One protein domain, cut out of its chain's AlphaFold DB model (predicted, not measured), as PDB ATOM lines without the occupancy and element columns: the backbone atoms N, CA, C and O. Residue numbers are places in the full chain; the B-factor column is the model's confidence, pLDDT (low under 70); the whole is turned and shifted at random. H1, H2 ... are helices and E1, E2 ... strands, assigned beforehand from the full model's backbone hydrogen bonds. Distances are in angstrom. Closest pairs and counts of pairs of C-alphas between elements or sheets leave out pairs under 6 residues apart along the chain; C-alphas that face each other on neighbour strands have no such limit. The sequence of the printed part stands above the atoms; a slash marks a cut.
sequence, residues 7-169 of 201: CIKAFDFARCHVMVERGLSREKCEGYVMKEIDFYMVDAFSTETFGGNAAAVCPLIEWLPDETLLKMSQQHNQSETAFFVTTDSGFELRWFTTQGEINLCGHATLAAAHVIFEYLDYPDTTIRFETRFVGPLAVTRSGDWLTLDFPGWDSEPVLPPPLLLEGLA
ATOM      1  N   CYS A   7     249.753 236.866 203.595       33.28
ATOM      2  CA  CYS A   7     249.749 237.804 202.453       33.28
ATOM      3  C   CYS A   7     251.146 238.383 202.195       33.28
ATOM      4  O   CYS A   7     251.701 239.008 203.103       33.28
ATOM      5  N   ILE A   8     251.730 238.189 201.001       48.84
ATOM      6  CA  ILE A   8     253.135 238.556 200.728       48.84
ATOM      7  C   ILE A   8     253.353 239.146 199.314       48.84
ATOM      8  O   ILE A   8     252.705 238.714 198.365       48.84
ATOM      9  N   LYS A   9     254.283 240.111 199.176       41.34
ATOM     10  CA  LYS A   9     254.797 240.647 197.895       41.34
ATOM     11  C   LYS A   9     256.168 240.028 197.551       41.34
ATOM     12  O   LYS A   9     256.936 239.724 198.466       41.34
ATOM     13  N   ALA A  10     256.441 239.810 196.264       46.69
ATOM     14  CA  ALA A  10     257.717 239.315 195.735       46.69
ATOM     15  C   ALA A  10     258.279 240.308 194.698       46.69
ATOM     16  O   ALA A  10     257.496 240.990 194.032       46.69
ATOM     17  N   PHE A  11     259.609 240.405 194.598       40.53
ATOM     18  CA  PHE A  11     260.328 241.342 193.722       40.53
ATOM     19  C   PHE A  11     261.459 240.624 192.952       40.53
ATOM     20  O   PHE A  11     262.011 239.649 193.459       40.53
ATOM     21  N   ASP A  12     261.806 241.092 191.745       49.31
ATOM     22  CA  ASP A  12     262.679 240.380 190.792       49.31
ATOM     23  C   ASP A  12     264.136 240.886 190.725       49.31
ATOM     24  O   ASP A  12     264.419 242.085 190.834       49.31
ATOM     25  N   PHE A  13     265.056 239.956 190.457       40.47
ATOM     26  CA  PHE A  13     266.447 240.189 190.095       40.47
ATOM     27  C   PHE A  13     266.891 239.223 188.970       40.47
ATOM     28  O   PHE A  13     267.197 238.059 189.192       40.47
ATOM     29  N   ALA A  14     267.030 239.767 187.757       41.94
ATOM     30  CA  ALA A  14     267.755 239.221 186.599       41.94
ATOM     31  C   ALA A  14     267.287 237.876 185.985       41.94
ATOM     32  O   ALA A  14     267.318 236.815 186.600       41.94
ATOM     33  N   ARG A  15     267.022 237.922 184.667       47.44
ATOM     34  CA  ARG A  15     266.910 236.756 183.779       47.44
ATOM     35  C   ARG A  15     268.293 236.347 183.267       47.44
ATOM     36  O   ARG A  15     268.973 237.158 182.640       47.44
ATOM     37  N   CYS A  16     268.676 235.091 183.466       44.59
ATOM     38  CA  CYS A  16     269.894 234.504 182.896       44.59
ATOM     39  C   CYS A  16     269.585 233.156 182.228       44.59
ATOM     40  O   CYS A  16     268.620 232.492 182.588       44.59
ATOM     41  N   HIS A  17     270.416 232.738 181.270       45.66
ATOM     42  CA  HIS A  17     270.314 231.416 180.648       45.66
ATOM     43  C   HIS A  17     271.310 230.452 181.303       45.66
ATOM     44  O   HIS A  17     272.511 230.731 181.349       45.66
ATOM     45  N   VAL A  18     270.826 229.314 181.802       50.03
ATOM     46  CA  VAL A  18     271.666 228.217 182.301       50.03
ATOM     47  C   VAL A  18     271.887 227.206 181.179       50.03
ATOM     48  O   VAL A  18     270.937 226.784 180.522       50.03
ATOM     49  N   MET A  19     273.144 226.809 180.970       46.50
ATOM     50  CA  MET A  19     273.537 225.780 180.005       46.50
ATOM     51  C   MET A  19     273.711 224.440 180.724       46.50
ATOM     52  O   MET A  19     274.500 224.345 181.664       46.50
ATOM     53  N   VAL A  20     272.996 223.400 180.284       47.69
ATOM     54  CA  VAL A  20     273.089 222.051 180.873       47.69
ATOM     55  C   VAL A  20     273.794 221.078 179.925       47.69
ATOM     56  O   VAL A  20     273.290 220.785 178.842       47.69
ATOM     57  N   GLU A  21     274.930 220.524 180.367       48.09
ATOM     58  CA  GLU A  21     275.681 219.475 179.661       48.09
ATOM     59  C   GLU A  21     275.096 218.073 179.922       48.09
ATOM     60  O   GLU A  21     274.988 217.628 181.067       48.09
ATOM     61  N   ARG A  22     274.768 217.316 178.861       43.53
ATOM     62  CA  ARG A  22     274.566 215.857 178.954       43.53
ATOM     63  C   ARG A  22     275.917 215.146 178.840       43.53
ATOM     64  O   ARG A  22     276.545 215.181 177.787       43.53
ATOM     65  N   GLY A  23     276.343 214.467 179.904       37.09
ATOM     66  CA  GLY A  23     277.584 213.689 179.912       37.09
ATOM     67  C   GLY A  23     277.527 212.471 178.982       37.09
ATOM     68  O   GLY A  23     276.725 211.564 179.190       37.09
ATOM     69  N   LEU A  24     278.420 212.428 177.991       40.22
ATOM     70  CA  LEU A  24     278.798 211.217 177.256       40.22
ATOM     71  C   LEU A  24     280.303 210.974 177.424       40.22
ATOM     72  O   LEU A  24     281.100 211.911 177.494       40.22
ATOM     73  N   SER A  25     280.690 209.700 177.504       38.62
ATOM     74  CA  SER A  25     282.086 209.262 177.512       38.62
ATOM     75  C   SER A  25     282.801 209.661 176.214       38.62
ATOM     76  O   SER A  25     282.192 209.803 175.155       38.62
ATOM     77  N   ARG A  26     284.120 209.850 176.324       41.25
ATOM     78  CA  ARG A  26     285.024 210.588 175.420       41.25
ATOM     79  C   ARG A  26     285.175 210.069 173.973       41.25
ATOM     80  O   ARG A  26     286.118 210.471 173.303       41.25
ATOM     81  N   GLU A  27     284.281 209.217 173.473       44.44
ATOM     82  CA  GLU A  27     284.387 208.585 172.144       44.44
ATOM     83  C   GLU A  27     283.197 208.845 171.195       44.44
ATOM     84  O   GLU A  27     283.204 208.352 170.070       44.44
ATOM     85  N   LYS A  28     282.191 209.652 171.572       39.38
ATOM     86  CA  LYS A  28     281.090 210.046 170.663       39.38
ATOM     87  C   LYS A  28     280.717 211.523 170.813       39.38
ATOM     88  O   LYS A  28     279.727 211.859 171.452       39.38
ATOM     89  N   CYS A  29     281.495 212.408 170.193       37.97
ATOM     90  CA  CYS A  29     281.169 213.832 170.052       37.97
ATOM     91  C   CYS A  29     280.332 214.102 168.785       37.97
ATOM     92  O   CYS A  29     280.653 214.992 168.007       37.97
ATOM     93  N   GLU A  30     279.269 213.331 168.558       40.16
ATOM     94  CA  GLU A  30     278.254 213.623 167.538       40.16
ATOM     95  C   GLU A  30     276.889 213.644 168.230       40.16
ATOM     96  O   GLU A  30     276.334 212.601 168.570       40.16
ATOM     97  N   GLY A  31     276.376 214.853 168.493       43.56
ATOM     98  CA  GLY A  31     275.036 215.066 169.053       43.56
ATOM     99  C   GLY A  31     275.005 215.705 170.442       43.56
ATOM    100  O   GLY A  31     274.335 215.197 171.339       43.56
ATOM    101  N   TYR A  32     275.705 216.822 170.635       45.19
ATOM    102  CA  TYR A  32     275.530 217.649 171.825       45.19
ATOM    103  C   TYR A  32     274.376 218.635 171.597       45.19
ATOM    104  O   TYR A  32     274.448 219.480 170.707       45.19
ATOM    105  N   VAL A  33     273.291 218.499 172.364       53.56
ATOM    106  CA  VAL A  33     272.162 219.439 172.336       53.56
ATOM    107  C   VAL A  33     272.292 220.351 173.545       53.56
ATOM    108  O   VAL A  33     272.054 219.923 174.674       53.56
ATOM    109  N   MET A  34     272.676 221.599 173.291       60.03
ATOM    110  CA  MET A  34     272.628 222.666 174.284       60.03
ATOM    111  C   MET A  34     271.178 222.923 174.666       60.03
ATOM    112  O   MET A  34     270.369 223.282 173.812       60.03
ATOM    113  N   LYS A  35     270.850 222.729 175.943       72.25
ATOM    114  CA  LYS A  35     269.576 223.174 176.501       72.25
ATOM    115  C   LYS A  35     269.810 224.457 177.279       72.25
ATOM    116  O   LYS A  35     270.543 224.448 178.267       72.25
ATOM    117  N   GLU A  36     269.190 225.527 176.805       83.00
ATOM    118  CA  GLU A  36     269.065 226.783 177.534       83.00
ATOM    119  C   GLU A  36     267.867 226.685 178.476       83.00
ATOM    120  O   GLU A  36     266.783 226.254 178.077       83.00
ATOM    121  N   ILE A  37     268.080 227.054 179.736       88.88
ATOM    122  CA  ILE A  37     267.046 227.086 180.771       88.88
ATOM    123  C   ILE A  37     266.971 228.507 181.307       88.88
ATOM    124  O   ILE A  37     268.001 229.081 181.664       88.88
ATOM    125  N   ASP A  38     265.765 229.065 181.363       91.12
ATOM    126  CA  ASP A  38     265.555 230.364 181.991       91.12
ATOM    127  C   ASP A  38     265.798 230.269 183.507       91.12
ATOM    128  O   ASP A  38     265.411 229.308 184.176       91.12
ATOM    129  N   PHE A  39     266.437 231.295 184.049       91.06
ATOM    130  CA  PHE A  39     266.725 231.447 185.467       91.06
ATOM    131  C   PHE A  39     266.247 232.812 185.942       91.06
ATOM    132  O   PHE A  39     266.529 233.816 185.284       91.06
ATOM    133  N   TYR A  40     265.588 232.827 187.097       92.88
ATOM    134  CA  TYR A  40     265.107 234.021 187.785       92.88
ATOM    135  C   TYR A  40     265.592 233.991 189.235       92.88
ATOM    136  O   TYR A  40     265.522 232.941 189.879       92.88
ATOM    137  N   MET A  41     266.050 235.125 189.765       92.81
ATOM    138  CA  MET A  41     266.269 235.290 191.202       92.81
ATOM    139  C   MET A  41     265.155 236.158 191.773       92.81
ATOM    140  O   MET A  41     264.995 237.303 191.365       92.81
ATOM    141  N   VAL A  42     264.392 235.627 192.723       89.75
ATOM    142  CA  VAL A  42     263.224 236.328 193.268       89.75
ATOM    143  C   VAL A  42     263.354 236.485 194.773       89.75
ATOM    144  O   VAL A  42     263.502 235.502 195.501       89.75
ATOM    145  N   ASP A  43     263.221 237.723 195.234       89.25
ATOM    146  CA  ASP A  43     263.175 238.092 196.645       89.25
ATOM    147  C   ASP A  43     261.734 237.953 197.156       89.25
ATOM    148  O   ASP A  43     260.896 238.856 197.031       89.25
ATOM    149  N   ALA A  44     261.412 236.793 197.730       88.38
ATOM    150  CA  ALA A  44     260.119 236.578 198.370       88.38
ATOM    151  C   ALA A  44     260.033 237.370 199.684       88.38
ATOM    152  O   ALA A  44     261.021 237.529 200.394       88.38
ATOM    153  N   PHE A  45     258.837 237.823 200.061       86.12
ATOM    154  CA  PHE A  45     258.627 238.668 201.249       86.12
ATOM    155  C   PHE A  45     259.255 240.058 201.185       86.12
ATOM    156  O   PHE A  45     259.512 240.658 202.229       86.12
ATOM    157  N   SER A  46     259.448 240.590 199.981       83.81
ATOM    158  CA  SER A  46     260.009 241.918 199.783       83.81
ATOM    159  C   SER A  46     259.258 242.718 198.724       83.81
ATOM    160  O   SER A  46     258.626 242.176 197.819       83.81
ATOM    161  N   THR A  47     259.340 244.040 198.846       79.50
ATOM    162  CA  THR A  47     258.936 245.007 197.810       79.50
ATOM    163  C   THR A  47     260.131 245.720 197.181       79.50
ATOM    164  O   THR A  47     259.948 246.628 196.377       79.50
ATOM    165  N   GLU A  48     261.342 245.354 197.591       78.06
ATOM    166  CA  GLU A  48     262.606 245.973 197.207       78.06
ATOM    167  C   GLU A  48     263.689 244.898 197.022       78.06
ATOM    168  O   GLU A  48     263.653 243.857 197.681       78.06
ATOM    169  N   THR A  49     264.644 245.142 196.120       78.62
ATOM    170  CA  THR A  49     265.791 244.245 195.886       78.62
ATOM    171  C   THR A  49     266.639 244.082 197.139       78.62
ATOM    172  O   THR A  49     266.856 245.062 197.857       78.62
ATOM    173  N   PHE A  50     267.220 242.895 197.323       81.56
ATOM    174  CA  PHE A  50     268.078 242.552 198.465       81.56
ATOM    175  C   PHE A  50     267.335 242.544 199.810       81.56
ATOM    176  O   PHE A  50     267.953 242.666 200.871       81.56
ATOM    177  N   GLY A  51     266.008 242.414 199.770       80.56
ATOM    178  CA  GLY A  51     265.154 242.229 200.938       80.56
ATOM    179  C   GLY A  51     264.530 240.835 200.968       80.56
ATOM    180  O   GLY A  51     264.609 240.077 200.009       80.56
ATOM    181  N   GLY A  52     263.859 240.497 202.069       88.44
ATOM    182  CA  GLY A  52     263.123 239.237 202.166       88.44
ATOM    183  C   GLY A  52     264.022 237.996 202.125       88.44
ATOM    184  O   GLY A  52     265.064 237.963 202.782       88.44
ATOM    185  N   ASN A  53     263.579 236.955 201.418       88.94
ATOM    186  CA  ASN A  53     264.318 235.708 201.241       88.94
ATOM    187  C   ASN A  53     264.405 235.337 199.756       88.94
ATOM    188  O   ASN A  53     263.385 235.021 199.135       88.94
ATOM    189  N   ALA A  54     265.623 235.379 199.221       91.56
ATOM    190  CA  ALA A  54     265.909 235.097 197.825       91.56
ATOM    191  C   ALA A  54     265.760 233.603 197.511       91.56
ATOM    192  O   ALA A  54     266.255 232.745 198.246       91.56
ATOM    193  N   ALA A  55     265.132 233.298 196.380       94.00
ATOM    194  CA  ALA A  55     265.099 231.963 195.804       94.00
ATOM    195  C   ALA A  55     265.428 232.015 194.313       94.00
ATOM    196  O   ALA A  55     264.934 232.875 193.578       94.00
ATOM    197  N   ALA A  56     266.219 231.045 193.866       96.06
ATOM    198  CA  ALA A  56     266.390 230.788 192.445       96.06
ATOM    199  C   ALA A  56     265.160 230.045 191.908       96.06
ATOM    200  O   ALA A  56     264.652 229.133 192.559       96.06
ATOM    201  N   VAL A  57     264.699 230.400 190.712       97.00
ATOM    202  CA  VAL A  57     263.560 229.763 190.048       97.00
ATOM    203  C   VAL A  57     263.941 229.407 188.617       97.00
ATOM    204  O   VAL A  57     264.390 230.262 187.854       97.00
ATOM    205  N   CYS A  58     263.727 228.149 188.244       96.69
ATOM    206  CA  CYS A  58     264.022 227.627 186.915       96.69
ATOM    207  C   CYS A  58     262.789 226.927 186.322       96.69
ATOM    208  O   CYS A  58     262.493 225.789 186.706       96.69
ATOM    209  N   PRO A  59     262.078 227.567 185.379       95.69
ATOM    210  CA  PRO A  59     261.070 226.901 184.564       95.69
ATOM    211  C   PRO A  59     261.730 225.863 183.649       95.69
ATOM    212  O   PRO A  59     262.717 226.154 182.970       95.69
ATOM    213  N   LEU A  60     261.186 224.651 183.612       95.19
ATOM    214  CA  LEU A  60     261.691 223.538 182.814       95.19
ATOM    215  C   LEU A  60     260.632 223.078 181.802       95.19
ATOM    216  O   LEU A  60     259.436 223.097 182.078       95.19
ATOM    217  N   ILE A  61     261.086 222.601 180.639       91.88
ATOM    218  CA  ILE A  61     260.216 221.961 179.632       91.88
ATOM    219  C   ILE A  61     259.875 220.525 180.051       91.88
ATOM    220  O   ILE A  61     258.768 220.048 179.843       91.88
ATOM    221  N   GLU A  62     260.848 219.828 180.634       93.38
ATOM    222  CA  GLU A  62     260.721 218.469 181.150       93.38
ATOM    223  C   GLU A  62     261.653 218.301 182.351       93.38
ATOM    224  O   GLU A  62     262.649 219.023 182.485       93.38
ATOM    225  N   TRP A  63     261.364 217.326 183.211       95.75
ATOM    226  CA  TRP A  63     262.216 217.055 184.361       95.75
ATOM    227  C   TRP A  63     263.613 216.598 183.946       95.75
ATOM    228  O   TRP A  63     263.794 215.661 183.166       95.75
ATOM    229  N   LEU A  64     264.617 217.248 184.527       94.94
ATOM    230  CA  LEU A  64     266.004 216.814 184.446       94.94
ATOM    231  C   LEU A  64     266.291 215.737 185.504       94.94
ATOM    232  O   LEU A  64     265.567 215.646 186.498       94.94
ATOM    233  N   PRO A  65     267.365 214.942 185.333       95.69
ATOM    234  CA  PRO A  65     267.817 214.026 186.372       95.69
ATOM    235  C   PRO A  65     268.078 214.749 187.700       95.69
ATOM    236  O   PRO A  65     268.628 215.851 187.709       95.69
ATOM    237  N   ASP A  66     267.765 214.095 188.820       96.31
ATOM    238  CA  ASP A  66     267.924 214.656 190.172       96.31
ATOM    239  C   ASP A  66     269.356 215.153 190.440       96.31
ATOM    240  O   ASP A  66     269.553 216.205 191.044       96.31
ATOM    241  N   GLU A  67     270.367 214.444 189.927       96.00
ATOM    242  CA  GLU A  67     271.774 214.855 190.022       96.00
ATOM    243  C   GLU A  67     272.044 216.184 189.298       96.00
ATOM    244  O   GLU A  67     272.821 217.011 189.774       96.00
ATOM    245  N   THR A  68     271.398 216.413 188.153       95.25
ATOM    246  CA  THR A  68     271.523 217.666 187.400       95.25
ATOM    247  C   THR A  68     270.864 218.815 188.155       95.25
ATOM    248  O   THR A  68     271.486 219.863 188.306       95.25
ATOM    249  N   LEU A  69     269.653 218.609 188.681       96.69
ATOM    250  CA  LEU A  69     268.947 219.612 189.487       96.69
ATOM    251  C   LEU A  69     269.745 219.987 190.744       96.69
ATOM    252  O   LEU A  69     269.868 221.168 191.078       96.69
ATOM    253  N   LEU A  70     270.359 218.999 191.398       97.56
ATOM    254  CA  LEU A  70     271.237 219.229 192.541       97.56
ATOM    255  C   LEU A  70     272.485 220.035 192.152       97.56
ATOM    256  O   LEU A  70     272.802 221.013 192.824       97.56
ATOM    257  N   LYS A  71     273.166 219.679 191.054       96.12
ATOM    258  CA  LYS A  71     274.337 220.429 190.561       96.12
ATOM    259  C   LYS A  71     273.991 221.876 190.214       96.12
ATOM    260  O   LYS A  71     274.739 222.779 190.576       96.12
ATOM    261  N   MET A  72     272.848 222.104 189.566       94.88
ATOM    262  CA  MET A  72     272.350 223.457 189.295       94.88
ATOM    263  C   MET A  72     272.137 224.227 190.602       94.88
ATOM    264  O   MET A  72     272.649 225.329 190.754       94.88
ATOM    265  N   SER A  73     271.473 223.616 191.583       96.06
ATOM    266  CA  SER A  73     271.201 224.246 192.884       96.06
ATOM    267  C   SER A  73     272.481 224.581 193.655       96.06
ATOM    268  O   SER A  73     272.592 225.652 194.252       96.06
ATOM    269  N   GLN A  74     273.483 223.700 193.596       96.19
ATOM    270  CA  GLN A  74     274.820 223.949 194.144       96.19
ATOM    271  C   GLN A  74     275.510 225.128 193.455       96.19
ATOM    272  O   GLN A  74     276.143 225.941 194.125       96.19
ATOM    273  N   GLN A  75     275.363 225.246 192.135       94.62
ATOM    274  CA  GLN A  75     275.938 226.344 191.368       94.62
ATOM    275  C   GLN A  75     275.215 227.678 191.609       94.62
ATOM    276  O   GLN A  75     275.870 228.716 191.661       94.62
ATOM    277  N   HIS A  76     273.891 227.667 191.793       93.44
ATOM    278  CA  HIS A  76     273.118 228.866 192.141       93.44
ATOM    279  C   HIS A  76     273.455 229.389 193.543       93.44
ATOM    280  O   HIS A  76     273.382 230.596 193.786       93.44
ATOM    281  N   ASN A  77     273.818 228.479 194.457       93.38
ATOM    282  CA  ASN A  77     274.251 228.779 195.822       93.38
ATOM    283  C   ASN A  77     273.286 229.712 196.582       93.38
ATOM    284  O   ASN A  77     273.702 230.623 197.295       93.38
ATOM    285  N   GLN A  78     271.988 229.484 196.391       93.38
ATOM    286  CA  GLN A  78     270.917 230.074 197.192       93.38
ATOM    287  C   GLN A  78     270.469 229.086 198.265       93.38
ATOM    288  O   GLN A  78     270.786 227.895 198.180       93.38
ATOM    289  N   SER A  79     269.715 229.573 199.253       92.62
ATOM    290  CA  SER A  79     269.089 228.717 200.267       92.62
ATOM    291  C   SER A  79     268.275 227.606 199.591       92.62
ATOM    292  O   SER A  79     268.461 226.423 199.888       92.62
ATOM    293  N   GLU A  80     267.468 227.978 198.591       96.81
ATOM    294  CA  GLU A  80     266.680 227.057 197.786       96.81
ATOM    295  C   GLU A  80     266.633 227.471 196.308       96.81
ATOM    296  O   GLU A  80     266.590 228.651 195.950       96.81
ATOM    297  N   THR A  81     266.597 226.464 195.438       97.94
ATOM    298  CA  THR A  81     266.211 226.584 194.031       97.94
ATOM    299  C   THR A  81     264.884 225.860 193.815       97.94
ATOM    300  O   THR A  81     264.764 224.670 194.121       97.94
ATOM    301  N   ALA A  82     263.892 226.570 193.286       98.12
ATOM    302  CA  ALA A  82     262.636 226.014 192.812       98.12
ATOM    303  C   ALA A  82     262.744 225.653 191.329       98.12
ATOM    304  O   ALA A  82     263.112 226.480 190.494       98.12
ATOM    305  N   PHE A  83     262.358 224.430 190.995       98.19
ATOM    306  CA  PHE A  83     262.187 223.984 189.620       98.19
ATOM    307  C   PHE A  83     260.728 223.630 189.407       98.19
ATOM    308  O   PHE A  83     260.140 222.952 190.251       98.19
ATOM    309  N   PHE A  84     260.160 224.038 188.280       98.12
ATOM    310  CA  PHE A  84     258.810 223.626 187.923       98.12
ATOM    311  C   PHE A  84     258.696 223.253 186.452       98.12
ATOM    312  O   PHE A  84     259.418 223.790 185.615       98.12
ATOM    313  N   VAL A  85     257.773 222.344 186.151       97.19
ATOM    314  CA  VAL A  85     257.355 222.003 184.785       97.19
ATOM    315  C   VAL A  85     255.872 222.306 184.630       97.19
ATOM    316  O   VAL A  85     255.090 222.098 185.560       97.19
ATOM    317  N   THR A  86     255.478 222.792 183.459       94.56
ATOM    318  CA  THR A  86     254.063 222.963 183.109       94.56
ATOM    319  C   THR A  86     253.454 221.607 182.759       94.56
ATOM    320  O   THR A  86     254.056 220.828 182.017       94.56
ATOM    321  N   THR A  87     252.256 221.332 183.264       90.44
ATOM    322  CA  THR A  87     251.475 220.125 182.956       90.44
ATOM    323  C   THR A  87     250.084 220.502 182.448       90.44
ATOM    324  O   THR A  87     249.672 221.658 182.528       90.44
ATOM    325  N   ASP A  88     249.321 219.521 181.961       85.69
ATOM    326  CA  ASP A  88     247.942 219.742 181.500       85.69
ATOM    327  C   ASP A  88     247.011 220.262 182.615       85.69
ATOM    328  O   ASP A  88     245.989 220.889 182.335       85.69
ATOM    329  N   SER A  89     247.344 219.998 183.885       82.31
ATOM    330  CA  SER A  89     246.533 220.355 185.055       82.31
ATOM    331  C   SER A  89     247.084 221.526 185.876       82.31
ATOM    332  O   SER A  89     246.483 221.879 186.894       82.31
ATOM    333  N   GLY A  90     248.199 222.131 185.464       90.19
ATOM    334  CA  GLY A  90     248.851 223.219 186.189       90.19
ATOM    335  C   GLY A  90     250.366 223.092 186.126       90.19
ATOM    336  O   GLY A  90     250.956 223.173 185.051       90.19
ATOM    337  N   PHE A  91     250.997 222.921 187.285       97.12
ATOM    338  CA  PHE A  91     252.450 222.847 187.390       97.12
ATOM    339  C   PHE A  91     252.864 221.768 188.379       97.12
ATOM    340  O   PHE A  91     252.222 221.593 189.411       97.12
ATOM    341  N   GLU A  92     253.970 221.088 188.108       97.56
ATOM    342  CA  GLU A  92     254.669 220.314 189.134       97.56
ATOM    343  C   GLU A  92     255.834 221.136 189.679       97.56
ATOM    344  O   GLU A  92     256.519 221.813 188.915       97.56
ATOM    345  N   LEU A  93     256.074 221.072 190.989       97.94
ATOM    346  CA  LEU A  93     257.068 221.894 191.679       97.94
ATOM    347  C   LEU A  93     257.970 221.042 192.576       97.94
ATOM    348  O   LEU A  93     257.506 220.185 193.334       97.94
ATOM    349  N   ARG A  94     259.277 221.313 192.500       98.19
ATOM    350  CA  ARG A  94     260.322 220.685 193.317       98.19
ATOM    351  C   ARG A  94     261.266 221.747 193.869       98.19
ATOM    352  O   ARG A  94     261.541 222.742 193.198       98.19
ATOM    353  N   TRP A  95     261.807 221.505 195.060       98.19
ATOM    354  CA  TRP A  95     262.741 222.418 195.722       98.19
ATOM    355  C   TRP A  95     264.019 221.699 196.102       98.19
ATOM    356  O   TRP A  95     263.988 220.614 196.682       98.19
ATOM    357  N   PHE A  96     265.139 222.340 195.820       98.19
ATOM    358  CA  PHE A  96     266.455 221.823 196.135       98.19
ATOM    359  C   PHE A  96     267.227 222.842 196.955       98.19
ATOM    360  O   PHE A  96     267.288 224.019 196.612       98.19
ATOM    361  N   THR A  97     267.856 222.359 198.018       97.38
ATOM    362  CA  THR A  97     268.973 223.049 198.664       97.38
ATOM    363  C   THR A  97     270.274 222.655 197.959       97.38
ATOM    364  O   THR A  97     270.295 221.785 197.083       97.38
ATOM    365  N   THR A  98     271.403 223.207 198.400       96.19
ATOM    366  CA  THR A  98     272.734 222.749 197.958       96.19
ATOM    367  C   THR A  98     273.064 221.309 198.384       96.19
ATOM    368  O   THR A  98     274.017 220.717 197.870       96.19
ATOM    369  N   GLN A  99     272.281 220.727 199.300       97.00
ATOM    370  CA  GLN A  99     272.499 219.386 199.849       97.00
ATOM    371  C   GLN A  99     271.558 218.326 199.263       97.00
ATOM    372  O   GLN A  99     271.881 217.140 199.308       97.00
ATOM    373  N   GLY A 100     270.411 218.723 198.713       96.38
ATOM    374  CA  GLY A 100     269.418 217.780 198.204       96.38
ATOM    375  C   GLY A 100     268.020 218.370 198.070       96.38
ATOM    376  O   GLY A 100     267.767 219.518 198.447       96.38
ATOM    377  N   GLU A 101     267.117 217.549 197.536       97.62
ATOM    378  CA  GLU A 101     265.689 217.851 197.451       97.62
ATOM    379  C   GLU A 101     265.070 217.914 198.854       97.62
ATOM    380  O   GLU A 101     265.367 217.080 199.714       97.62
ATOM    381  N   ILE A 102     264.199 218.895 199.076       95.25
ATOM    382  CA  ILE A 102     263.439 219.051 200.320       95.25
ATOM    383  C   ILE A 102     261.940 218.937 200.050       95.25
ATOM    384  O   ILE A 102     261.461 219.183 198.946       95.25
ATOM    385  N   ASN A 103     261.186 218.581 201.088       91.62
ATOM    386  CA  ASN A 103     259.771 218.243 200.938       91.62
ATOM    387  C   ASN A 103     258.860 219.455 200.722       91.62
ATOM    388  O   ASN A 103     257.806 219.306 200.116       91.62
ATOM    389  N   LEU A 104     259.218 220.620 201.270       89.25
ATOM    390  CA  LEU A 104     258.374 221.811 201.252       89.25
ATOM    391  C   LEU A 104     259.213 223.066 201.491       89.25
ATOM    392  O   LEU A 104     260.000 223.111 202.436       89.25
ATOM    393  N   CYS A 105     258.983 224.108 200.690       91.94
ATOM    394  CA  CYS A 105     259.571 225.423 200.917       91.94
ATOM    395  C   CYS A 105     258.613 226.553 200.522       91.94
ATOM    396  O   CYS A 105     258.257 226.712 199.356       91.94
ATOM    397  N   GLY A 106     258.214 227.377 201.492       91.56
ATOM    398  CA  GLY A 106     257.231 228.441 201.273       91.56
ATOM    399  C   GLY A 106     257.667 229.543 200.332       91.56
ATOM    400  O   GLY A 106     256.982 229.867 199.368       91.56
ATOM    401  N   HIS A 107     258.814 230.139 200.629       92.94
ATOM    402  CA  HIS A 107     259.272 231.331 199.931       92.94
ATOM    403  C   HIS A 107     259.667 231.018 198.487       92.94
ATOM    404  O   HIS A 107     259.286 231.754 197.586       92.94
ATOM    405  N   ALA A 108     260.295 229.863 198.252       95.25
ATOM    406  CA  ALA A 108     260.596 229.375 196.914       95.25
ATOM    407  C   ALA A 108     259.321 228.999 196.122       95.25
ATOM    408  O   ALA A 108     259.285 229.156 194.906       95.25
ATOM    409  N   THR A 109     258.242 228.574 196.795       96.31
ATOM    410  CA  THR A 109     256.922 228.385 196.154       96.31
ATOM    411  C   THR A 109     256.302 229.714 195.727       96.31
ATOM    412  O   THR A 109     255.787 229.830 194.617       96.31
ATOM    413  N   LEU A 110     256.369 230.737 196.583       95.25
ATOM    414  CA  LEU A 110     255.898 232.082 196.247       95.25
ATOM    415  C   LEU A 110     256.731 232.713 195.126       95.25
ATOM    416  O   LEU A 110     256.166 233.348 194.242       95.25
ATOM    417  N   ALA A 111     258.046 232.492 195.133       95.06
ATOM    418  CA  ALA A 111     258.942 232.897 194.059       95.06
ATOM    419  C   ALA A 111     258.560 232.240 192.723       95.06
ATOM    420  O   ALA A 111     258.406 232.934 191.721       95.06
ATOM    421  N   ALA A 112     258.323 230.924 192.708       96.88
ATOM    422  CA  ALA A 112     257.865 230.220 191.508       96.88
ATOM    423  C   ALA A 112     256.511 230.746 191.004       96.88
ATOM    424  O   ALA A 112     256.349 231.002 189.812       96.88
ATOM    425  N   ALA A 113     255.556 230.970 191.910       95.94
ATOM    426  CA  ALA A 113     254.261 231.547 191.560       95.94
ATOM    427  C   ALA A 113     254.389 232.963 190.984       95.94
ATOM    428  O   ALA A 113     253.717 233.280 190.007       95.94
ATOM    429  N   HIS A 114     255.264 233.796 191.551       93.56
ATOM    430  CA  HIS A 114     255.565 235.120 191.013       93.56
ATOM    431  C   HIS A 114     256.088 235.024 189.577       93.56
ATOM    432  O   HIS A 114     255.555 235.696 188.699       93.56
ATOM    433  N   VAL A 115     257.039 234.122 189.305       94.31
ATOM    434  CA  VAL A 115     257.553 233.924 187.941       94.31
ATOM    435  C   VAL A 115     256.443 233.515 186.971       94.31
ATOM    436  O   VAL A 115     256.364 234.042 185.865       94.31
ATOM    437  N   ILE A 116     255.547 232.620 187.385       95.31
ATOM    438  CA  ILE A 116     254.413 232.188 186.556       95.31
ATOM    439  C   ILE A 116     253.445 233.342 186.267       95.31
ATOM    440  O   ILE A 116     253.007 233.515 185.130       95.31
ATOM    441  N   PHE A 117     253.119 234.144 187.277       93.56
ATOM    442  CA  PHE A 117     252.182 235.254 187.132       93.56
ATOM    443  C   PHE A 117     252.718 236.420 186.299       93.56
ATOM    444  O   PHE A 117     251.917 237.070 185.626       93.56
ATOM    445  N   GLU A 118     254.024 236.686 186.358       90.25
ATOM    446  CA  GLU A 118     254.635 237.856 185.715       90.25
ATOM    447  C   GLU A 118     255.279 237.543 184.355       90.25
ATOM    448  O   GLU A 118     255.336 238.424 183.501       90.25
ATOM    449  N   TYR A 119     255.741 236.305 184.120       89.88
ATOM    450  CA  TYR A 119     256.537 235.964 182.926       89.88
ATOM    451  C   TYR A 119     255.934 234.892 182.014       89.88
ATOM    452  O   TYR A 119     256.432 234.701 180.906       89.88
ATOM    453  N   LEU A 120     254.892 234.180 182.452       88.81
ATOM    454  CA  LEU A 120     254.305 233.053 181.708       88.81
ATOM    455  C   LEU A 120     252.849 233.302 181.273       88.81
ATOM    456  O   LEU A 120     252.153 232.353 180.920       88.81
ATOM    457  N   ASP A 121     252.392 234.561 181.301       86.00
ATOM    458  CA  ASP A 121     251.047 234.995 180.883       86.00
ATOM    459  C   ASP A 121     249.907 234.139 181.478       86.00
ATOM    460  O   ASP A 121     248.900 233.851 180.826       86.00
ATOM    461  N   TYR A 122     250.062 233.701 182.733       90.75
ATOM    462  CA  TYR A 122     249.104 232.796 183.363       90.75
ATOM    463  C   TYR A 122     247.749 233.498 183.599       90.75
ATOM    464  O   TYR A 122     247.700 234.509 184.310       90.75
ATOM    465  N   PRO A 123     246.641 232.988 183.019       90.88
ATOM    466  CA  PRO A 123     245.382 233.732 182.940       90.88
ATOM    467  C   PRO A 123     244.567 233.701 184.237       90.88
ATOM    468  O   PRO A 123     243.768 234.605 184.490       90.88
ATOM    469  N   ASP A 124     244.746 232.663 185.051       93.56
ATOM    470  CA  ASP A 124     243.962 232.457 186.262       93.56
ATOM    471  C   ASP A 124     244.538 233.227 187.451       93.56
ATOM    472  O   ASP A 124     245.692 233.651 187.470       93.56
ATOM    473  N   THR A 125     243.732 233.399 188.499       94.38
ATOM    474  CA  THR A 125     244.179 234.022 189.755       94.38
ATOM    475  C   THR A 125     244.793 233.025 190.731       94.38
ATOM    476  O   THR A 125     245.351 233.440 191.740       94.38
ATOM    477  N   THR A 126     244.675 231.722 190.474       95.06
ATOM    478  CA  THR A 126     245.139 230.671 191.383       95.06
ATOM    479  C   THR A 126     245.975 229.660 190.621       95.06
ATOM    480  O   THR A 126     245.473 229.002 189.717       95.06
ATOM    481  N   ILE A 127     247.227 229.503 191.041       95.12
ATOM    482  CA  ILE A 127     248.130 228.459 190.571       95.12
ATOM    483  C   ILE A 127     247.983 227.250 191.491       95.12
ATOM    484  O   ILE A 127     248.007 227.390 192.719       95.12
ATOM    485  N   ARG A 128     247.863 226.062 190.897       95.00
ATOM    486  CA  ARG A 128     247.965 224.784 191.604       95.00
ATOM    487  C   ARG A 128     249.290 224.119 191.265       95.00
ATOM    488  O   ARG A 128     249.602 223.935 190.089       95.00
ATOM    489  N   PHE A 129     250.032 223.769 192.305       95.81
ATOM    490  CA  PHE A 129     251.259 222.998 192.215       95.81
ATOM    491  C   PHE A 129     251.012 221.583 192.710       95.81
ATOM    492  O   PHE A 129     250.582 221.398 193.846       95.81
ATOM    493  N   GLU A 130     251.355 220.597 191.898       95.25
ATOM    494  CA  GLU A 130     251.554 219.228 192.353       95.25
ATOM    495  C   GLU A 130     252.992 219.077 192.857       95.25
ATOM    496  O   GLU A 130     253.946 219.553 192.240       95.25
ATOM    497  N   THR A 131     253.162 218.446 194.016       94.06
ATOM    498  CA  THR A 131     254.471 218.316 194.665       94.06
ATOM    499  C   THR A 131     254.727 216.859 195.009       94.06
ATOM    500  O   THR A 131     253.805 216.094 195.295       94.06
ATOM    501  N   ARG A 132     255.999 216.463 195.007       89.44
ATOM    502  CA  ARG A 132     256.384 215.051 195.130       89.44
ATOM    503  C   ARG A 132     256.007 214.415 196.476       89.44
ATOM    504  O   ARG A 132     255.710 213.224 196.509       89.44
ATOM    505  N   PHE A 133     256.055 215.175 197.575       88.00
ATOM    506  CA  PHE A 133     256.013 214.608 198.934       88.00
ATOM    507  C   PHE A 133     254.893 215.135 199.833       88.00
ATOM    508  O   PHE A 133     254.498 214.434 200.763       88.00
ATOM    509  N   VAL A 134     254.395 216.350 199.599       85.94
ATOM    510  CA  VAL A 134     253.440 217.022 200.503       85.94
ATOM    511  C   VAL A 134     252.052 217.206 199.894       85.94
ATOM    512  O   VAL A 134     251.146 217.676 200.578       85.94
ATOM    513  N   GLY A 135     251.862 216.762 198.648       89.44
ATOM    514  CA  GLY A 135     250.598 216.865 197.926       89.44
ATOM    515  C   GLY A 135     250.403 218.231 197.262       89.44
ATOM    516  O   GLY A 135     251.379 218.966 197.072       89.44
ATOM    517  N   PRO A 136     249.166 218.568 196.872       91.56
ATOM    518  CA  PRO A 136     248.899 219.789 196.134       91.56
ATOM    519  C   PRO A 136     249.069 221.028 197.016       91.56
ATOM    520  O   PRO A 136     248.619 221.062 198.163       91.56
ATOM    521  N   LEU A 137     249.668 222.071 196.448       91.94
ATOM    522  CA  LEU A 137     249.746 223.410 197.026       91.94
ATOM    523  C   LEU A 137     249.020 224.400 196.118       91.94
ATOM    524  O   LEU A 137     248.990 224.240 194.898       91.94
ATOM    525  N   ALA A 138     248.456 225.450 196.707       92.75
ATOM    526  CA  ALA A 138     247.782 226.502 195.958       92.75
ATOM    527  C   ALA A 138     248.353 227.873 196.314       92.75
ATOM    528  O   ALA A 138     248.461 228.222 197.492       92.75
ATOM    529  N   VAL A 139     248.667 228.662 195.284       94.06
ATOM    530  CA  VAL A 139     249.010 230.080 195.424       94.06
ATOM    531  C   VAL A 139     247.966 230.922 194.714       94.06
ATOM    532  O   VAL A 139     247.720 230.737 193.526       94.06
ATOM    533  N   THR A 140     247.352 231.861 195.428       93.56
ATOM    534  CA  THR A 140     246.352 232.778 194.867       93.56
ATOM    535  C   THR A 140     246.882 234.205 194.831       93.56
ATOM    536  O   THR A 140     247.418 234.691 195.830       93.56
ATOM    537  N   ARG A 141     246.703 234.880 193.691       91.25
ATOM    538  CA  ARG A 141     247.022 236.291 193.471       91.25
ATOM    539  C   ARG A 141     245.806 237.178 193.730       91.25
ATOM    540  O   ARG A 141     244.712 236.916 193.233       91.25
ATOM    541  N   SER A 142     246.012 238.260 194.473       88.94
ATOM    542  CA  SER A 142     245.034 239.326 194.699       88.94
ATOM    543  C   SER A 142     245.721 240.685 194.565       88.94
ATOM    544  O   SER A 142     246.406 241.148 195.478       88.94
ATOM    545  N   GLY A 143     245.586 241.311 193.391       86.19
ATOM    546  CA  GLY A 143     246.427 242.453 193.019       86.19
ATOM    547  C   GLY A 143     247.905 242.054 193.042       86.19
ATOM    548  O   GLY A 143     248.262 241.008 192.509       86.19
ATOM    549  N   ASP A 144     248.732 242.835 193.734       79.75
ATOM    550  CA  ASP A 144     250.173 242.571 193.890       79.75
ATOM    551  C   ASP A 144     250.506 241.482 194.932       79.75
ATOM    552  O   ASP A 144     251.675 241.251 195.237       79.75
ATOM    553  N   TRP A 145     249.502 240.890 195.584       84.12
ATOM    554  CA  TRP A 145     249.706 239.997 196.724       84.12
ATOM    555  C   TRP A 145     249.559 238.537 196.333       84.12
ATOM    556  O   TRP A 145     248.586 238.167 195.676       84.12
ATOM    557  N   LEU A 146     250.469 237.701 196.828       89.19
ATOM    558  CA  LEU A 146     250.405 236.248 196.722       89.19
ATOM    559  C   LEU A 146     250.091 235.632 198.089       89.19
ATOM    560  O   LEU A 146     250.652 236.028 199.114       89.19
ATOM    561  N   THR A 147     249.177 234.661 198.096       89.88
ATOM    562  CA  THR A 147     248.790 233.876 199.277       89.88
ATOM    563  C   THR A 147     249.050 232.405 199.005       89.88
ATOM    564  O   THR A 147     248.461 231.860 198.076       89.88
ATOM    565  N   LEU A 148     249.905 231.778 199.812       91.38
ATOM    566  CA  LEU A 148     250.185 230.341 199.776       91.38
ATOM    567  C   LEU A 148     249.403 229.632 200.887       91.38
ATOM    568  O   LEU A 148     249.477 230.048 202.045       91.38
ATOM    569  N   ASP A 149     248.690 228.568 200.530       82.44
ATOM    570  CA  ASP A 149     248.041 227.669 201.486       82.44
ATOM    571  C   ASP A 149     248.977 226.505 201.853       82.44
ATOM    572  O   ASP A 149     249.582 225.885 200.974       82.44
ATOM    573  N   PHE A 150     249.112 226.220 203.149       75.75
ATOM    574  CA  PHE A 150     249.987 225.172 203.676       75.75
ATOM    575  C   PHE A 150     249.189 224.110 204.431       75.75
ATOM    576  O   PHE A 150     248.219 224.441 205.118       75.75
ATOM    577  N   PRO A 151     249.656 222.848 204.435       69.44
ATOM    578  CA  PRO A 151     249.143 221.869 205.375       69.44
ATOM    579  C   PRO A 151     249.403 222.354 206.809       69.44
ATOM    580  O   PRO A 151     250.541 222.588 207.214       69.44
ATOM    581  N   GLY A 152     248.332 222.522 207.583       72.06
ATOM    582  CA  GLY A 152     248.436 222.844 209.001       72.06
ATOM    583  C   GLY A 152     248.968 221.640 209.771       72.06
ATOM    584  O   GLY A 152     248.274 220.633 209.881       72.06
ATOM    585  N   TRP A 153     250.185 221.739 210.303       73.38
ATOM    586  CA  TRP A 153     250.726 220.741 211.224       73.38
ATOM    587  C   TRP A 153     250.403 221.108 212.669       73.38
ATOM    588  O   TRP A 153     250.566 222.258 213.087       73.38
ATOM    589  N   ASP A 154     249.953 220.117 213.437       78.56
ATOM    590  CA  ASP A 154     249.731 220.278 214.868       78.56
ATOM    591  C   ASP A 154     251.067 220.442 215.605       78.56
ATOM    592  O   ASP A 154     252.079 219.833 215.257       78.56
ATOM    593  N   SER A 155     251.065 221.279 216.644       80.06
ATOM    594  CA  SER A 155     252.199 221.434 217.553       80.06
ATOM    595  C   SER A 155     251.850 220.911 218.940       80.06
ATOM    596  O   SER A 155     250.776 221.194 219.480       80.06
ATOM    597  N   GLU A 156     252.788 220.180 219.537       83.31
ATOM    598  CA  GLU A 156     252.688 219.691 220.909       83.31
ATOM    599  C   GLU A 156     253.730 220.383 221.800       83.31
ATOM    600  O   GLU A 156     254.867 220.603 221.371       83.31
ATOM    601  N   PRO A 157     253.381 220.751 223.046       84.44
ATOM    602  CA  PRO A 157     254.356 221.284 223.987       84.44
ATOM    603  C   PRO A 157     255.463 220.264 224.269       84.44
ATOM    604  O   PRO A 157     255.182 219.144 224.689       84.44
ATOM    605  N   VAL A 158     256.726 220.675 224.126       84.19
ATOM    606  CA  VAL A 158     257.889 219.843 224.465       84.19
ATOM    607  C   VAL A 158     258.787 220.559 225.471       84.19
ATOM    608  O   VAL A 158     258.877 221.790 225.481       84.19
ATOM    609  N   LEU A 159     259.452 219.796 226.341       86.25
ATOM    610  CA  LEU A 159     260.502 220.347 227.196       86.25
ATOM    611  C   LEU A 159     261.722 220.682 226.322       86.25
ATOM    612  O   LEU A 159     262.216 219.790 225.631       86.25
ATOM    613  N   PRO A 160     262.214 221.936 226.327       83.44
ATOM    614  CA  PRO A 160     263.341 222.311 225.488       83.44
ATOM    615  C   PRO A 160     264.611 221.586 225.963       83.44
ATOM    616  O   PRO A 160     264.907 221.615 227.162       83.44
ATOM    617  N   PRO A 161     265.387 220.959 225.060       85.75
ATOM    618  CA  PRO A 161     266.688 220.400 225.408       85.75
ATOM    619  C   PRO A 161     267.598 221.481 226.019       85.75
ATOM    620  O   PRO A 161     267.614 222.597 225.499       85.75
ATOM    621  N   PRO A 162     268.393 221.188 227.066       83.25
ATOM    622  CA  PRO A 162     269.274 222.186 227.683       83.25
ATOM    623  C   PRO A 162     270.198 222.891 226.677       83.25
ATOM    624  O   PRO A 162     270.309 224.112 226.693       83.25
ATOM    625  N   LEU A 163     270.741 222.139 225.712       83.88
ATOM    626  CA  LEU A 163     271.587 222.670 224.635       83.88
ATOM    627  C   LEU A 163     270.868 223.692 223.734       83.88
ATOM    628  O   LEU A 163     271.507 224.600 223.211       83.88
ATOM    629  N   LEU A 164     269.544 223.580 223.561       80.31
ATOM    630  CA  LEU A 164     268.758 224.568 222.815       80.31
ATOM    631  C   LEU A 164     268.708 225.902 223.571       80.31
ATOM    632  O   LEU A 164     268.830 226.960 222.961       80.31
ATOM    633  N   LEU A 165     268.550 225.860 224.897       80.81
ATOM    634  CA  LEU A 165     268.522 227.064 225.735       80.81
ATOM    635  C   LEU A 165     269.892 227.750 225.784       80.81
ATOM    636  O   LEU A 165     269.958 228.976 225.742       80.81
ATOM    637  N   GLU A 166     270.967 226.965 225.829       78.81
ATOM    638  CA  GLU A 166     272.343 227.464 225.764       78.81
ATOM    639  C   GLU A 166     272.657 228.100 224.401       78.81
ATOM    640  O   GLU A 166     273.238 229.181 224.347       78.81
ATOM    641  N   GLY A 167     272.218 227.486 223.297       76.44
ATOM    642  CA  GLY A 167     272.394 228.042 221.949       76.44
ATOM    643  C   GLY A 167     271.569 229.307 221.684       76.44
ATOM    644  O   GLY A 167     271.972 230.157 220.893       76.44
ATOM    645  N   LEU A 168     270.433 229.465 222.369       79.12
ATOM    646  CA  LEU A 168     269.566 230.647 222.289       79.12
ATOM    647  C   LEU A 168     269.955 231.760 223.284       79.12
ATOM    648  O   LEU A 168     269.226 232.753 223.396       79.12
ATOM    649  N   ALA A 169     271.064 231.608 224.022       57.09
ATOM    650  CA  ALA A 169     271.445 232.440 225.166       57.09
ATOM    651  C   ALA A 169     271.736 233.916 224.810       57.09
ATOM    652  O   ALA A 169     272.875 234.359 224.698       57.09
TER     653      ALA A 169
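What this domain is: This is residues 7 to 169 of the 201 residues of a protein of Kluyvera intermedia (UniProt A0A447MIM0). Picture one strongly twisted sheet of eight strands that curls round a single helix, H2, with a shorter helix, H1, packed on its other face. Two pieces stick out of this body: the tip of the loop between E1 and E2, residues 25 to 30, and a tail, residues 152 to 169, that ends with the small helix H3. The printed part has 163 residues with three named helices and eight named strands, in the order E1 E2 E3 H1 E4 E5 H2 E6 E7 E8 H3 along the chain, and the mixed sheet has its strands in chain order, E1 to E8. The class is mixed, helices and strands. With a radius of gyration of the C-alphas of 18.1 A the whole is only just compact, close to loose, and it spans 62 by 43 by 31 A.

How they stand to each other: Start at E1, residues 10 to 20, an edge strand that bends by 62 degrees at residue 13. It forms an antiparallel hairpin with E2, residues 35 to 44, where N 13 and O 41 are 2.8 A apart. E2 forms another with E3, residues 53 to 60, with N 40 and O 57 at 2.9 A; E1, E2 and E3 are a meander, each strand the antiparallel neighbour of the one before. Next come H1, residues 66 to 76, and E4, residues 81 to 87, the parallel neighbour of E3, with N 82 and O 56 at 2.8 A. E3, H1 and E4 are a strand-helix-strand unit, two parallel neighbours with a helix between, and its crossover is right-handed. E5, residues 90 to 96, closes a hairpin with E4, N 81 and O 96 being 2.8 A apart. H2, residues 106 to 119, leads to E6, residues 126 to 131, parallel to E5 with N 130 and O 91 at 2.8 A; E5, H2 and E6 are a second such unit, also right-handed. E7, residues 137 to 142, and E8, residues 145 to 149, follow E6 in a second meander, with N 127 and O 139 at 2.8 A and N 140 and O 147 at 2.9 A. H2 and H1 are on opposite faces of the sheet, which gives three layers. The sheet curls round H2: look at Ala 55 and Ala 108, the closest C-alphas of E3 and H2, 5.3 A apart, and at Leu 110 and Leu 146, the closest of H2 and E8, 6.9 A apart. For H1 and E5 the closest C-alphas are those of Ser 73 and Phe 96, 6.2 A apart. H3, residues 162 to 167, is not on the sheet and is apart from H1 and H2. In H1, H2 and H3 every O i to N i+4 pair is within hydrogen-bond range.

Where its parts are: Find C-alpha 10 at (257.717, 239.315, 195.735); from there E1 runs 27.5 A to C-alpha 20. E2 covers 27.3 A, E3 22.2 A, E4 19.5 A and E5 20.3 A. H2 starts at C-alpha 106, (257.231, 228.441, 201.273), and runs 19.8 A; H1 measures 15.3 A. E6 covers 15.8 A, E7 16.8 A and E8 13.3 A, and H3, 8.8 A from first to last C-alpha, ends at C-alpha 167, (272.394, 228.042, 221.949).

The domain as a whole: The two C-alphas farthest apart, those of Glu 30 and Leu 159, are 62.6 A from each other. Without the stretches that stand free, the body of 139 residues spans 47 by 33 by 28 A. The printed part has no cut, and its long links are E1 to E2 and E8 to H3. Look for pLDDT under 70 in residues 7 to 34, residue 151 and residue 169 of this predicted model; the mean of the printed part is 82.3.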